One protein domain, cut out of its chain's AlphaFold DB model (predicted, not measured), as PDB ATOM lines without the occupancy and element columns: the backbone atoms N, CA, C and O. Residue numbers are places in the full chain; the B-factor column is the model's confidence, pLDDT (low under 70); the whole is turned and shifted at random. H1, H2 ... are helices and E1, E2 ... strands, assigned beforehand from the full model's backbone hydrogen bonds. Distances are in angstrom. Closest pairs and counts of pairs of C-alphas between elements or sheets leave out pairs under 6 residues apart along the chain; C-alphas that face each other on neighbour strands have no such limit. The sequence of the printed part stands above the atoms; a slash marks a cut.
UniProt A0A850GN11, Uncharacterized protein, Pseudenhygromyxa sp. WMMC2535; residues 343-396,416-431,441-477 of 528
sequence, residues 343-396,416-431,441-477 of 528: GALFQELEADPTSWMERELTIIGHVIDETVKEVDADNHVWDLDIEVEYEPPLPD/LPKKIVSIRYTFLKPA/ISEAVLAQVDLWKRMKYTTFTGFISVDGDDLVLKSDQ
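Overview. This is residues 343 to 396, 416 to 431 and 441 to 477 of the 528 residues of an uncharacterized protein of Pseudenhygromyxa sp. WMMC2535 (UniProt A0A850GN11). This is a small closed barrel of five strands, E1, E3, E4, E6 and E5 round the ring, with two helices packed on its outside, H1 toward one end of the long axis and H2 toward the other. The short strand E2 pairs onto E3 beside the ring. The 107 printed residues hold, in order, H1, E1, E2, E3, E4, H2, E5 and E6, and the class is mixed, helices and strands. The sheet is mixed: E4 and E6 are parallel, the other neighbours antiparallel. The whole is compact, with a radius of gyration of the C-alphas of 14.5 A, yet elongated, spanning 50 by 28 by 23 A.

Arrangement. Start at H1, residues 343 to 351: it is on the barrel, outside it, at a height over the sheet of 9.3 A. It lies only just over E6, residues 470 to 476, with 3 C-alphas falling on that strand. Next comes E1, residues 360 to 367, which bends by 55 degrees at residue 364. On one side of E1 look for E5, residues 458 to 467, where N 363 and O 460 are 2.9 A apart, within hydrogen-bond range. On the other side find E3, residues 381 to 389, with N 387 and O 366 at 2.8 A. E2, residues 373 to 376, forms a hairpin with E3, N 373 and O 383 at 2.8 A. E4, residues 418 to 426, is antiparallel to E3, N 423 and O 384 at 2.7 A, and parallel to E6, N 426 and O 475 at 2.8 A. H2, residues 442 to 452, is on the barrel, outside it, over E3 at a height of 9.9 A, and runs along the strands at 13 degrees to E3 on the local plane. E5 bends by 76 degrees at residue 463 and forms a hairpin with E6, N 465 and O 472 at 2.8 A. H1 and H2 are apart, and in both every O i to N i+4 pair is within hydrogen-bond range.

Along the chain. Find C-alpha 343 at (-17.440, -3.963, 155.741), where H1 begins its 12.3 A. E1 measures 20.1 A from first to last C-alpha, E2 9.3 A, E3 25.3 A, E4 24.9 A, H2 15.3 A, E5 22.6 A and E6 18.6 A. E3 begins at C-alpha 381, (-34.583, 1.132, 134.200), and E6 ends at C-alpha 476, (-31.475, 7.175, 140.095).

Size, cuts and confidence. The two C-alphas farthest apart, Asp 396 and Glu 443, are 50.0 A apart. Residues 397 to 415 are not printed, a gap of 19.8 A between C-alphas 396 and 416; residues 432 to 440 are also missing, a gap of 12.0 A between C-alphas 431 and 441. Of the links printed whole, H1 to E1 is short and the others are tight. The mean pLDDT of the printed part is 91.4, and no printed residue is under 70.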
ATOM      1  N   GLY A 343     -17.331  -2.933 154.708       90.44
ATOM      2  CA  GLY A 343     -17.440  -3.963 155.741       90.44
ATOM      3  C   GLY A 343     -18.326  -3.580 156.920       90.44
ATOM      4  O   GLY A 343     -19.143  -4.393 157.357       90.44
ATOM      5  N   ALA A 344     -18.207  -2.343 157.409       90.88
ATOM      6  CA  ALA A 344     -19.072  -1.822 158.465       90.88
ATOM      7  C   ALA A 344     -20.514  -1.691 157.958       90.88
ATOM      8  O   ALA A 344     -21.449  -2.135 158.622       90.88
ATOM      9  N   LEU A 345     -20.680  -1.181 156.735       92.38
ATOM     10  CA  LEU A 345     -21.965  -1.119 156.047       92.38
ATOM     11  C   LEU A 345     -22.631  -2.497 155.976       92.38
ATOM     12  O   LEU A 345     -23.787  -2.641 156.365       92.38
ATOM     13  N   PHE A 346     -21.931  -3.516 155.473       93.12
ATOM     14  CA  PHE A 346     -22.517  -4.845 155.316       93.12
ATOM     15  C   PHE A 346     -22.831  -5.497 156.662       93.12
ATOM     16  O   PHE A 346     -23.865  -6.149 156.776       93.12
ATOM     17  N   GLN A 347     -22.013  -5.275 157.695       92.31
ATOM     18  CA  GLN A 347     -22.323  -5.736 159.049       92.31
ATOM     19  C   GLN A 347     -23.588  -5.068 159.608       92.31
ATOM     20  O   GLN A 347     -24.438  -5.749 160.185       92.31
ATOM     21  N   GLU A 348     -23.740  -3.754 159.424       92.19
ATOM     22  CA  GLU A 348     -24.940  -3.020 159.837       92.19
ATOM     23  C   GLU A 348     -26.184  -3.486 159.074       92.19
ATOM     24  O   GLU A 348     -27.223  -3.711 159.691       92.19
ATOM     25  N   LEU A 349     -26.076  -3.701 157.759       91.31
ATOM     26  CA  LEU A 349     -27.172  -4.209 156.929       91.31
ATOM     27  C   LEU A 349     -27.563  -5.646 157.278       91.31
ATOM     28  O   LEU A 349     -28.741  -5.986 157.218       91.31
ATOM     29  N   GLU A 350     -26.606  -6.496 157.650       91.69
ATOM     30  CA  GLU A 350     -26.887  -7.854 158.123       91.69
ATOM     31  C   GLU A 350     -27.573  -7.852 159.497       91.69
ATOM     32  O   GLU A 350     -28.437  -8.694 159.757       91.69
ATOM     33  N   ALA A 351     -27.220  -6.905 160.369       93.31
ATOM     34  CA  ALA A 351     -27.846  -6.746 161.679       93.31
ATOM     35  C   ALA A 351     -29.252  -6.125 161.590       93.31
ATOM     36  O   ALA A 351     -30.171  -6.575 162.279       93.31
ATOM     37  N   ASP A 352     -29.419  -5.101 160.753       94.00
ATOM     38  CA  ASP A 352     -30.675  -4.402 160.496       94.00
ATOM     39  C   ASP A 352     -30.716  -3.858 159.052       94.00
ATOM     40  O   ASP A 352     -30.246  -2.742 158.792       94.00
ATOM     41  N   PRO A 353     -31.358  -4.582 158.114       88.19
ATOM     42  CA  PRO A 353     -31.497  -4.152 156.721       88.19
ATOM     43  C   PRO A 353     -32.239  -2.819 156.539       88.19
ATOM     44  O   PRO A 353     -32.199  -2.230 155.459       88.19
ATOM     45  N   THR A 354     -32.961  -2.347 157.562       90.00
ATOM     46  CA  THR A 354     -33.757  -1.112 157.490       90.00
ATOM     47  C   THR A 354     -32.981   0.138 157.905       90.00
ATOM     48  O   THR A 354     -33.391   1.246 157.559       90.00
ATOM     49  N   SER A 355     -31.830  -0.027 158.567       90.25
ATOM     50  CA  SER A 355     -31.018   1.065 159.130       90.25
ATOM     51  C   SER A 355     -30.508   2.085 158.095       90.25
ATOM     52  O   SER A 355     -30.243   3.240 158.440       90.25
ATOM     53  N   TRP A 356     -30.441   1.693 156.819       90.12
ATOM     54  CA  TRP A 356     -29.977   2.522 155.701       90.12
ATOM     55  C   TRP A 356     -31.069   2.891 154.684       90.12
ATOM     56  O   TRP A 356     -30.771   3.548 153.693       90.12
ATOM     57  N   MET A 357     -32.339   2.533 154.909       89.31
ATOM     58  CA  MET A 357     -33.414   2.819 153.938       89.31
ATOM     59  C   MET A 357     -33.668   4.318 153.719       89.31
ATOM     60  O   MET A 357     -34.110   4.722 152.647       89.31
ATOM     61  N   GLU A 358     -33.389   5.147 154.729       88.38
ATOM     62  CA  GLU A 358     -33.567   6.606 154.673       88.38
ATOM     63  C   GLU A 358     -32.251   7.359 154.413       88.38
ATOM     64  O   GLU A 358     -32.230   8.591 154.396       88.38
ATOM     65  N   ARG A 359     -31.141   6.633 154.222       88.38
ATOM     66  CA  ARG A 359     -29.810   7.204 154.009       88.38
ATOM     67  C   ARG A 359     -29.364   6.927 152.585       88.38
ATOM     68  O   ARG A 359     -29.462   5.807 152.094       88.38
ATOM     69  N   GLU A 360     -28.866   7.963 151.932       88.12
ATOM     70  CA  GLU A 360     -28.194   7.790 150.656       88.12
ATOM     71  C   GLU A 360     -26.831   7.141 150.888       88.12
ATOM     72  O   GLU A 360     -26.124   7.473 151.841       88.12
ATOM     73  N   LEU A 361     -26.491   6.197 150.023       89.69
ATOM     74  CA  LEU A 361     -25.287   5.398 150.101       89.69
ATOM     75  C   LEU A 361     -24.608   5.373 148.740       89.69
ATOM     76  O   LEU A 361     -25.266   5.157 147.722       89.69
ATOM     77  N   THR A 362     -23.288   5.530 148.741       88.56
ATOM     78  CA  THR A 362     -22.458   5.285 147.563       88.56
ATOM     79  C   THR A 362     -21.697   3.977 147.730       88.56
ATOM     80  O   THR A 362     -21.035   3.770 148.744       88.56
ATOM     81  N   ILE A 363     -21.783   3.098 146.733       90.44
ATOM     82  CA  ILE A 363     -21.062   1.825 146.687       90.44
ATOM     83  C   ILE A 363     -20.217   1.784 145.414       90.44
ATOM     84  O   ILE A 363     -20.684   2.148 144.332       90.44
ATOM     85  N   ILE A 364     -18.977   1.316 145.548       90.69
ATOM     86  CA  ILE A 364     -18.052   1.074 144.440       90.69
ATOM     87  C   ILE A 364     -17.872  -0.437 144.303       90.69
ATOM     88  O   ILE A 364     -17.655  -1.126 145.297       90.69
ATOM     89  N   GLY A 365     -17.971  -0.968 143.086       93.25
ATOM     90  CA  GLY A 365     -17.817  -2.404 142.853       93.25
ATOM     91  C   GLY A 365     -17.613  -2.768 141.388       93.25
ATOM     92  O   GLY A 365     -17.764  -1.928 140.495       93.25
ATOM     93  N   HIS A 366     -17.253  -4.029 141.153       93.94
ATOM     94  CA  HIS A 366     -17.048  -4.599 139.824       93.94
ATOM     95  C   HIS A 366     -18.382  -5.025 139.217       93.94
ATOM     96  O   HIS A 366     -19.077  -5.863 139.785       93.94
ATOM     97  N   VAL A 367     -18.743  -4.489 138.050       94.19
ATOM     98  CA  VAL A 367     -19.989  -4.858 137.359       94.19
ATOM     99  C   VAL A 367     -19.906  -6.303 136.876       94.19
ATOM    100  O   VAL A 367     -18.926  -6.701 136.254       94.19
ATOM    101  N   ILE A 368     -20.926  -7.108 137.167       95.56
ATOM    102  CA  ILE A 368     -21.009  -8.484 136.677       95.56
ATOM    103  C   ILE A 368     -21.768  -8.465 135.345       95.56
ATOM    104  O   ILE A 368     -22.998  -8.423 135.322       95.56
ATOM    105  N   ASP A 369     -21.040  -8.480 134.229       92.69
ATOM    106  CA  ASP A 369     -21.571  -8.271 132.873       92.69
ATOM    107  C   ASP A 369     -22.827  -9.089 132.541       92.69
ATOM    108  O   ASP A 369     -23.771  -8.560 131.947       92.69
ATOM    109  N   GLU A 370     -22.874 -10.370 132.926       95.12
ATOM    110  CA  GLU A 370     -24.008 -11.257 132.639       95.12
ATOM    111  C   GLU A 370     -25.312 -10.891 133.367       95.12
ATOM    112  O   GLU A 370     -26.377 -11.403 133.011       95.12
ATOM    113  N   THR A 371     -25.244 -10.021 134.373       95.56
ATOM    114  CA  THR A 371     -26.395  -9.625 135.199       95.56
ATOM    115  C   THR A 371     -27.073  -8.350 134.704       95.56
ATOM    116  O   THR A 371     -28.222  -8.097 135.066       95.56
ATOM    117  N   VAL A 372     -26.403  -7.583 133.833       95.56
ATOM    118  CA  VAL A 372     -26.903  -6.313 133.301       95.56
ATOM    119  C   VAL A 372     -28.095  -6.562 132.372       95.56
ATOM    120  O   VAL A 372     -27.940  -7.054 131.251       95.56
ATOM    121  N   LYS A 373     -29.297  -6.195 132.821       96.62
ATOM    122  CA  LYS A 373     -30.559  -6.417 132.105       96.62
ATOM    123  C   LYS A 373     -31.450  -5.179 132.132       96.62
ATOM    124  O   LYS A 373     -31.603  -4.523 133.158       96.62
ATOM    125  N   GLU A 374     -32.084  -4.896 131.002       97.19
ATOM    126  CA  GLU A 374     -33.124  -3.875 130.914       97.19
ATOM    127  C   GLU A 374     -34.413  -4.416 131.541       97.19
ATOM    128  O   GLU A 374     -34.880  -5.505 131.192       97.19
ATOM    129  N   VAL A 375     -34.969  -3.672 132.492       96.94
ATOM    130  CA  VAL A 375     -36.186  -4.048 133.225       96.94
ATOM    131  C   VAL A 375     -37.389  -3.267 132.716       96.94
ATOM    132  O   VAL A 375     -38.475  -3.831 132.586       96.94
ATOM    133  N   ASP A 376     -37.193  -1.985 132.410       96.31
ATOM    134  CA  ASP A 376     -38.224  -1.095 131.881       96.31
ATOM    135  C   ASP A 376     -37.615  -0.190 130.806       96.31
ATOM    136  O   ASP A 376     -36.941   0.795 131.115       96.31
ATOM    137  N   ALA A 377     -37.848  -0.542 129.542       95.00
ATOM    138  CA  ALA A 377     -37.336   0.207 128.398       95.00
ATOM    139  C   ALA A 377     -37.961   1.605 128.283       95.00
ATOM    140  O   ALA A 377     -37.283   2.554 127.892       95.00
ATOM    141  N   ASP A 378     -39.232   1.756 128.677       92.62
ATOM    142  CA  ASP A 378     -39.945   3.029 128.570       92.62
ATOM    143  C   ASP A 378     -39.408   4.046 129.581       92.62
ATOM    144  O   ASP A 378     -39.408   5.245 129.303       92.62
ATOM    145  N   ASN A 379     -38.927   3.587 130.740       93.81
ATOM    146  CA  ASN A 379     -38.358   4.434 131.794       93.81
ATOM    147  C   ASN A 379     -36.832   4.330 131.919       93.81
ATOM    148  O   ASN A 379     -36.266   4.923 132.834       93.81
ATOM    149  N   HIS A 380     -36.171   3.610 131.009       95.62
ATOM    150  CA  HIS A 380     -34.731   3.344 131.042       95.62
ATOM    151  C   HIS A 380     -34.261   2.813 132.411       95.62
ATOM    152  O   HIS A 380     -33.299   3.319 132.990       95.62
ATOM    153  N   VAL A 381     -34.952   1.801 132.944       96.75
ATOM    154  CA  VAL A 381     -34.583   1.132 134.200       96.75
ATOM    155  C   VAL A 381     -33.805  -0.139 133.896       96.75
ATOM    156  O   VAL A 381     -34.268  -0.998 133.140       96.75
ATOM    157  N   TRP A 382     -32.650  -0.278 134.535       96.94
ATOM    158  CA  TRP A 382     -31.739  -1.405 134.385       96.94
ATOM    159  C   TRP A 382     -31.457  -2.040 135.741       96.94
ATOM    160  O   TRP A 382     -31.267  -1.337 136.729       96.94
ATOM    161  N   ASP A 383     -31.398  -3.364 135.777       96.81
ATOM    162  CA  ASP A 383     -30.878  -4.112 136.917       96.81
ATOM    163  C   ASP A 383     -29.484  -4.631 136.552       96.81
ATOM    164  O   ASP A 383     -29.262  -5.088 135.429       96.81
ATOM    165  N   LEU A 384     -28.556  -4.591 137.498       96.19
ATOM    166  CA  LEU A 384     -27.256  -5.243 137.400       96.19
ATOM    167  C   LEU A 384     -26.756  -5.618 138.791       96.19
ATOM    168  O   LEU A 384     -27.171  -5.019 139.774       96.19
ATOM    169  N   ASP A 385     -25.822  -6.549 138.871       96.25
ATOM    170  CA  ASP A 385     -25.130  -6.879 140.106       96.25
ATOM    171  C   ASP A 385     -23.703  -6.329 140.062       96.25
ATOM    172  O   ASP A 385     -23.034  -6.350 139.021       96.25
ATOM    173  N   ILE A 386     -23.234  -5.842 141.209       95.25
ATOM    174  CA  ILE A 386     -21.830  -5.500 141.421       95.25
ATOM    175  C   ILE A 386     -21.212  -6.397 142.485       95.25
ATOM    176  O   ILE A 386     -21.850  -6.746 143.479       95.25
ATOM    177  N   GLU A 387     -19.946  -6.740 142.295       95.56
ATOM    178  CA  GLU A 387     -19.120  -7.393 143.296       95.56
ATOM    179  C   GLU A 387     -18.330  -6.336 144.076       95.56
ATOM    180  O   GLU A 387     -17.506  -5.609 143.516       95.56
ATOM    181  N   VAL A 388     -18.610  -6.236 145.373       94.44
ATOM    182  CA  VAL A 388     -17.973  -5.294 146.295       94.44
ATOM    183  C   VAL A 388     -16.987  -6.060 147.159       94.44
ATOM    184  O   VAL A 388     -17.373  -6.924 147.949       94.44
ATOM    185  N   GLU A 389     -15.708  -5.751 146.999       94.31
ATOM    186  CA  GLU A 389     -14.651  -6.230 147.888       94.31
ATOM    187  C   GLU A 389     -14.656  -5.386 149.164       94.31
ATOM    188  O   GLU A 389     -14.817  -4.167 149.104       94.31
ATOM    189  N   TYR A 390     -14.535  -6.026 150.329       93.94
ATOM    190  CA  TYR A 390     -14.569  -5.317 151.606       93.94
ATOM    191  C   TYR A 390     -13.651  -5.947 152.647       93.94
ATOM    192  O   TYR A 390     -13.432  -7.155 152.655       93.94
ATOM    193  N   GLU A 391     -13.153  -5.133 153.575       92.06
ATOM    194  CA  GLU A 391     -12.474  -5.629 154.767       92.06
ATOM    195  C   GLU A 391     -13.506  -5.915 155.862       92.06
ATOM    196  O   GLU A 391     -14.283  -5.026 156.219       92.06
ATOM    197  N   PRO A 392     -13.584  -7.148 156.391       90.31
ATOM    198  CA  PRO A 392     -14.527  -7.452 157.452       90.31
ATOM    199  C   PRO A 392     -14.170  -6.639 158.707       90.31
ATOM    200  O   PRO A 392     -12.992  -6.558 159.063       90.31
ATOM    201  N   PRO A 393     -15.165  -6.063 159.401       87.94
ATOM    202  CA  PRO A 393     -14.912  -5.299 160.612       87.94
ATOM    203  C   PRO A 393     -14.262  -6.195 161.667       87.94
ATOM    204  O   PRO A 393     -14.631  -7.364 161.833       87.94
ATOM    205  N   LEU A 394     -13.278  -5.646 162.381       87.31
ATOM    206  CA  LEU A 394     -12.619  -6.359 163.470       87.31
ATOM    207  C   LEU A 394     -13.645  -6.709 164.561       87.31
ATOM    208  O   LEU A 394     -14.522  -5.891 164.856       87.31
ATOM    209  N   PRO A 395     -13.554  -7.896 165.184       87.19
ATOM    210  CA  PRO A 395     -14.393  -8.232 166.327       87.19
ATOM    211  C   PRO A 395     -14.250  -7.181 167.433       87.19
ATOM    212  O   PRO A 395     -13.140  -6.724 167.715       87.19
ATOM    213  N   ASP A 396     -15.358  -6.831 168.094       85.19
ATOM    214  CA  ASP A 396     -15.370  -5.853 169.187       85.19
ATOM    215  C   ASP A 396     -14.263  -6.140 170.220       85.19
ATOM    216  O   ASP A 396     -14.317  -7.120 170.971       85.19
ATOM    217  N   LEU A 416      -9.627 -10.545 149.572       92.00
ATOM    218  CA  LEU A 416     -10.671  -9.933 150.387       92.00
ATOM    219  C   LEU A 416     -12.022 -10.622 150.137       92.00
ATOM    220  O   LEU A 416     -12.293 -11.072 149.015       92.00
ATOM    221  N   PRO A 417     -12.884 -10.737 151.164       94.81
ATOM    222  CA  PRO A 417     -14.237 -11.220 150.957       94.81
ATOM    223  C   PRO A 417     -14.998 -10.288 150.005       94.81
ATOM    224  O   PRO A 417     -14.805  -9.073 149.977       94.81
ATOM    225  N   LYS A 418     -15.880 -10.900 149.216       95.75
ATOM    226  CA  LYS A 418     -16.690 -10.253 148.183       95.75
ATOM    227  C   LYS A 418     -18.163 -10.363 148.556       95.75
ATOM    228  O   LYS A 418     -18.622 -11.438 148.949       95.75
ATOM    229  N   LYS A 419     -18.910  -9.268 148.424       94.62
ATOM    230  CA  LYS A 419     -20.370  -9.227 148.575       94.62
ATOM    231  C   LYS A 419     -20.990  -8.813 147.247       94.62
ATOM    232  O   LYS A 419     -20.577  -7.820 146.658       94.62
ATOM    233  N   ILE A 420     -21.981  -9.568 146.785       95.12
ATOM    234  CA  ILE A 420     -22.771  -9.177 145.615       95.12
ATOM    235  C   ILE A 420     -23.867  -8.220 146.081       95.12
ATOM    236  O   ILE A 420     -24.589  -8.529 147.032       95.12
ATOM    237  N   VAL A 421     -23.977  -7.071 145.418       94.00
ATOM    238  CA  VAL A 421     -25.034  -6.082 145.649       94.00
ATOM    239  C   VAL A 421     -25.794  -5.876 144.347       94.00
ATOM    240  O   VAL A 421     -25.195  -5.512 143.334       94.00
ATOM    241  N   SER A 422     -27.108  -6.084 144.376       96.38
ATOM    242  CA  SER A 422     -27.965  -5.802 143.228       96.38
ATOM    243  C   SER A 422     -28.274  -4.310 143.162       96.38
ATOM    244  O   SER A 422     -28.671  -3.685 144.146       96.38
ATOM    245  N   ILE A 423     -28.105  -3.726 141.986       95.88
ATOM    246  CA  ILE A 423     -28.344  -2.318 141.687       95.88
ATOM    247  C   ILE A 423     -29.522  -2.237 140.725       95.88
ATOM    248  O   ILE A 423     -29.498  -2.838 139.653       95.88
ATOM    249  N   ARG A 424     -30.536  -1.453 141.088       96.75
ATOM    250  CA  ARG A 424     -31.593  -1.022 140.172       96.75
ATOM    251  C   ARG A 424     -31.344   0.434 139.819       96.75
ATOM    252  O   ARG A 424     -31.528   1.299 140.673       96.75
ATOM    253  N   TYR A 425     -30.910   0.682 138.589       95.25
ATOM    254  CA  TYR A 425     -30.522   1.997 138.100       95.25
ATOM    255  C   TYR A 425     -31.570   2.596 137.156       95.25
ATOM    256  O   TYR A 425     -31.931   1.972 136.158       95.25
ATOM    257  N   THR A 426     -32.012   3.824 137.426       95.50
ATOM    258  CA  THR A 426     -32.946   4.580 136.576       95.50
ATOM    259  C   THR A 426     -32.231   5.751 135.908       95.50
ATOM    260  O   THR A 426     -31.736   6.644 136.594       95.50
ATOM    261  N   PHE A 427     -32.208   5.812 134.575       93.19
ATOM    262  CA  PHE A 427     -31.695   6.996 133.874       93.19
ATOM    263  C   PHE A 427     -32.720   8.139 133.898       93.19
ATOM    264  O   PHE A 427     -33.901   7.937 133.612       93.19
ATOM    265  N   LEU A 428     -32.278   9.358 134.225       91.56
ATOM    266  CA  LEU A 428     -33.162  10.520 134.254       91.56
ATOM    267  C   LEU A 428     -33.374  11.046 132.838       91.56
ATOM    268  O   LEU A 428     -32.430  11.407 132.134       91.56
ATOM    269  N   LYS A 429     -34.642  11.163 132.443       90.56
ATOM    270  CA  LYS A 429     -35.012  11.884 131.226       90.56
ATOM    271  C   LYS A 429     -34.795  13.387 131.440       90.56
ATOM    272  O   LYS A 429     -35.144  13.890 132.511       90.56
ATOM    273  N   PRO A 430     -34.251  14.122 130.454       87.75
ATOM    274  CA  PRO A 430     -34.089  15.566 130.564       87.75
ATOM    275  C   PRO A 430     -35.428  16.245 130.852       87.75
ATOM    276  O   PRO A 430     -36.439  15.930 130.220       87.75
ATOM    277  N   ALA A 431     -35.436  17.182 131.800       88.06
ATOM    278  CA  ALA A 431     -36.606  18.012 132.039       88.06
ATOM    279  C   ALA A 431     -36.846  18.897 130.806       88.06
ATOM    280  O   ALA A 431     -35.955  19.635 130.389       88.06
ATOM    281  N   ILE A 441     -33.092   9.612 124.695       93.94
ATOM    282  CA  ILE A 441     -31.755   9.366 125.250       93.94
ATOM    283  C   ILE A 441     -31.313   7.903 125.110       93.94
ATOM    284  O   ILE A 441     -30.266   7.538 125.644       93.94
ATOM    285  N   SER A 442     -32.067   7.061 124.395       94.06
ATOM    286  CA  SER A 442     -31.830   5.612 124.332       94.06
ATOM    287  C   SER A 442     -30.411   5.248 123.879       94.06
ATOM    288  O   SER A 442     -29.784   4.362 124.455       94.06
ATOM    289  N   GLU A 443     -29.861   5.950 122.882       93.44
ATOM    290  CA  GLU A 443     -28.498   5.693 122.391       93.44
ATOM    291  C   GLU A 443     -27.428   6.031 123.441       93.44
ATOM    292  O   GLU A 443     -26.494   5.256 123.648       93.44
ATOM    293  N   ALA A 444     -27.591   7.148 124.159       88.69
ATOM    294  CA  ALA A 444     -26.681   7.550 125.230       88.69
ATOM    295  C   ALA A 444     -26.743   6.581 126.424       88.69
ATOM    296  O   ALA A 444     -25.706   6.221 126.980       88.69
ATOM    297  N   VAL A 445     -27.947   6.115 126.776       92.25
ATOM    298  CA  VAL A 445     -28.162   5.089 127.807       92.25
ATOM    299  C   VAL A 445     -27.442   3.794 127.432       92.25
ATOM    300  O   VAL A 445     -26.676   3.268 128.237       92.25
ATOM    301  N   LEU A 446     -27.614   3.309 126.200       93.62
ATOM    302  CA  LEU A 446     -26.938   2.096 125.729       93.62
ATOM    303  C   LEU A 446     -25.413   2.249 125.724       93.62
ATOM    304  O   LEU A 446     -24.713   1.346 126.175       93.62
ATOM    305  N   ALA A 447     -24.893   3.400 125.292       89.50
ATOM    306  CA  ALA A 447     -23.460   3.679 125.329       89.50
ATOM    307  C   ALA A 447     -22.897   3.668 126.763       89.50
ATOM    308  O   ALA A 447     -21.804   3.142 126.988       89.50
ATOM    309  N   GLN A 448     -23.645   4.200 127.735       90.69
ATOM    310  CA  GLN A 448     -23.268   4.179 129.151       90.69
ATOM    311  C   GLN A 448     -23.327   2.765 129.743       90.69
ATOM    312  O   GLN A 448     -22.427   2.367 130.483       90.69
ATOM    313  N   VAL A 449     -24.343   1.976 129.393       91.94
ATOM    314  CA  VAL A 449     -24.449   0.568 129.804       91.94
ATOM    315  C   VAL A 449     -23.299  -0.261 129.224       91.94
ATOM    316  O   VAL A 449     -22.682  -1.059 129.930       91.94
ATOM    317  N   ASP A 450     -22.952  -0.049 127.956       89.75
ATOM    318  CA  ASP A 450     -21.798  -0.692 127.324       89.75
ATOM    319  C   ASP A 450     -20.466  -0.206 127.906       89.75
ATOM    320  O   ASP A 450     -19.462  -0.920 127.853       89.75
ATOM    321  N   LEU A 451     -20.417   1.009 128.457       85.81
ATOM    322  CA  LEU A 451     -19.277   1.468 129.242       85.81
ATOM    323  C   LEU A 451     -19.191   0.703 130.568       85.81
ATOM    324  O   LEU A 451     -18.116   0.198 130.873       85.81
ATOM    325  N   TRP A 452     -20.291   0.534 131.310       88.94
ATOM    326  CA  TRP A 452     -20.298  -0.241 132.561       88.94
ATOM    327  C   TRP A 452     -19.790  -1.669 132.381       88.94
ATOM    328  O   TRP A 452     -18.970  -2.102 133.177       88.94
ATOM    329  N   LYS A 453     -20.181  -2.349 131.298       88.50
ATOM    330  CA  LYS A 453     -19.685  -3.701 130.971       88.50
ATOM    331  C   LYS A 453     -18.188  -3.758 130.651       88.50
ATOM    332  O   LYS A 453     -17.556  -4.802 130.684       88.50
ATOM    333  N   ARG A 454     -17.603  -2.637 130.226       84.06
ATOM    334  CA  ARG A 454     -16.171  -2.560 129.887       84.06
ATOM    335  C   ARG A 454     -15.325  -2.075 131.055       84.06
ATOM    336  O   ARG A 454     -14.118  -2.320 131.068       84.06
ATOM    337  N   MET A 455     -15.923  -1.348 131.994       77.94
ATOM    338  CA  MET A 455     -15.232  -0.835 133.165       77.94
ATOM    339  C   MET A 455     -15.090  -1.930 134.216       77.94
ATOM    340  O   MET A 455     -16.041  -2.626 134.540       77.94
ATOM    341  N   LYS A 456     -13.891  -2.045 134.792       75.75
ATOM    342  CA  LYS A 456     -13.630  -2.991 135.887       75.75
ATOM    343  C   LYS A 456     -14.331  -2.594 137.184       75.75
ATOM    344  O   LYS A 456     -14.662  -3.458 137.974       75.75
ATOM    345  N   TYR A 457     -14.535  -1.302 137.419       85.00
ATOM    346  CA  TYR A 457     -15.216  -0.791 138.603       85.00
ATOM    347  C   TYR A 457     -16.085   0.393 138.206       85.00
ATOM    348  O   TYR A 457     -15.738   1.161 137.308       85.00
ATOM    349  N   THR A 458     -17.209   0.548 138.889       88.94
ATOM    350  CA  THR A 458     -18.072   1.719 138.763       88.94
ATOM    351  C   THR A 458     -18.605   2.105 140.135       88.94
ATOM    352  O   THR A 458     -18.556   1.319 141.082       88.94
ATOM    353  N   THR A 459     -19.104   3.331 140.238       88.94
ATOM    354  CA  THR A 459     -19.694   3.878 141.459       88.94
ATOM    355  C   THR A 459     -21.192   4.058 141.256       88.94
ATOM    356  O   THR A 459     -21.607   4.611 140.237       88.94
ATOM    357  N   PHE A 460     -21.995   3.614 142.219       90.75
ATOM    358  CA  PHE A 460     -23.438   3.842 142.250       90.75
ATOM    359  C   PHE A 460     -23.829   4.528 143.548       90.75
ATOM    360  O   PHE A 460     -23.415   4.100 144.622       90.75
ATOM    361  N   THR A 461     -24.670   5.553 143.447       88.88
ATOM    362  CA  THR A 461     -25.219   6.262 144.604       88.88
ATOM    363  C   THR A 461     -26.735   6.112 144.611       88.88
ATOM    364  O   THR A 461     -27.390   6.328 143.589       88.88
ATOM    365  N   GLY A 462     -27.310   5.704 145.738       90.62
ATOM    366  CA  GLY A 462     -28.738   5.418 145.830       90.62
ATOM    367  C   GLY A 462     -29.220   5.143 147.249       90.62
ATOM    368  O   GLY A 462     -28.500   5.360 148.218       90.62
ATOM    369  N   PHE A 463     -30.448   4.650 147.365       92.31
ATOM    370  CA  PHE A 463     -31.042   4.232 148.636       92.31
ATOM    371  C   PHE A 463     -31.216   2.721 148.654       92.31
ATOM    372  O   PHE A 463     -31.647   2.118 147.666       92.31
ATOM    373  N   ILE A 464     -30.905   2.097 149.785       91.31
ATOM    374  CA  ILE A 464     -31.109   0.660 149.944       91.31
ATOM    375  C   ILE A 464     -32.601   0.372 150.076       91.31
ATOM    376  O   ILE A 464     -33.334   1.025 150.817       91.31
ATOM    377  N   SER A 465     -33.048  -0.654 149.365       92.25
ATOM    378  CA  SER A 465     -34.361  -1.255 149.539       92.25
ATOM    379  C   SER A 465     -34.226  -2.764 149.683       92.25
ATOM    380  O   SER A 465     -33.318  -3.371 149.119       92.25
ATOM    381  N   VAL A 466     -35.131  -3.364 150.450       86.38
ATOM    382  CA  VAL A 466     -35.188  -4.815 150.640       86.38
ATOM    383  C   VAL A 466     -36.274  -5.362 149.718       86.38
ATOM    384  O   VAL A 466     -37.440  -4.976 149.854       86.38
ATOM    385  N   ASP A 467     -35.898  -6.226 148.774       87.62
ATOM    386  CA  ASP A 467     -36.819  -6.931 147.874       87.62
ATOM    387  C   ASP A 467     -36.715  -8.441 148.137       87.62
ATOM    388  O   ASP A 467     -35.868  -9.144 147.593       87.62
ATOM    389  N   GLY A 468     -37.541  -8.940 149.061       87.75
ATOM    390  CA  GLY A 468     -37.407 -10.307 149.570       87.75
ATOM    391  C   GLY A 468     -36.200 -10.450 150.500       87.75
ATOM    392  O   GLY A 468     -36.132  -9.752 151.509       87.75
ATOM    393  N   ASP A 469     -35.291 -11.367 150.167       84.00
ATOM    394  CA  ASP A 469     -34.027 -11.579 150.892       84.00
ATOM    395  C   ASP A 469     -32.854 -10.797 150.259       84.00
ATOM    396  O   ASP A 469     -31.755 -10.781 150.815       84.00
ATOM    397  N   ASP A 470     -33.082 -10.134 149.117       86.31
ATOM    398  CA  ASP A 470     -32.049  -9.433 148.357       86.31
ATOM    399  C   ASP A 470     -31.986  -7.942 148.734       86.31
ATOM    400  O   ASP A 470     -33.003  -7.246 148.869       86.31
ATOM    401  N   LEU A 471     -30.759  -7.437 148.885       84.88
ATOM    402  CA  LEU A 471     -30.476  -6.014 149.053       84.88
ATOM    403  C   LEU A 471     -30.375  -5.367 147.671       84.88
ATOM    404  O   LEU A 471     -29.452  -5.661 146.913       84.88
ATOM    405  N   VAL A 472     -31.312  -4.469 147.364       91.50
ATOM    406  CA  VAL A 472     -31.348  -3.739 146.096       91.50
ATOM    407  C   VAL A 472     -31.052  -2.265 146.349       91.50
ATOM    408  O   VAL A 472     -31.871  -1.560 146.949       91.50
ATOM    409  N   LEU A 473     -29.910  -1.779 145.860       91.81
ATOM    410  CA  LEU A 473     -29.608  -0.350 145.819       91.81
ATOM    411  C   LEU A 473     -30.404   0.286 144.677       91.81
ATOM    412  O   LEU A 473     -30.121   0.057 143.501       91.81
ATOM    413  N   LYS A 474     -31.410   1.091 145.018       92.94
ATOM    414  CA  LYS A 474     -32.148   1.902 144.048       92.94
ATOM    415  C   LYS A 474     -31.366   3.176 143.789       92.94
ATOM    416  O   LYS A 474     -31.298   4.050 144.653       92.94
ATOM    417  N   SER A 475     -30.757   3.247 142.618       87.88
ATOM    418  CA  SER A 475     -29.973   4.382 142.162       87.88
ATOM    419  C   SER A 475     -30.741   5.070 141.045       87.88
ATOM    420  O   SER A 475     -31.109   4.451 140.054       87.88
ATOM    421  N   ASP A 476     -31.008   6.355 141.204       88.69
ATOM    422  CA  ASP A 476     -31.475   7.175 140.095       88.69
ATOM    423  C   ASP A 476     -30.275   7.975 139.603       88.69
ATOM    424  O   ASP A 476     -29.429   8.375 140.407       88.69
ATOM    425  N   GLN A 477     -30.190   8.226 138.298       82.31
ATOM    426  CA  GLN A 477     -29.166   9.086 137.718       82.31
ATOM    427  C   GLN A 477     -29.325  10.498 138.272       82.31
ATOM    428  O   GLN A 477     -29.967  11.346 137.668       82.31
TER     429      GLN A 477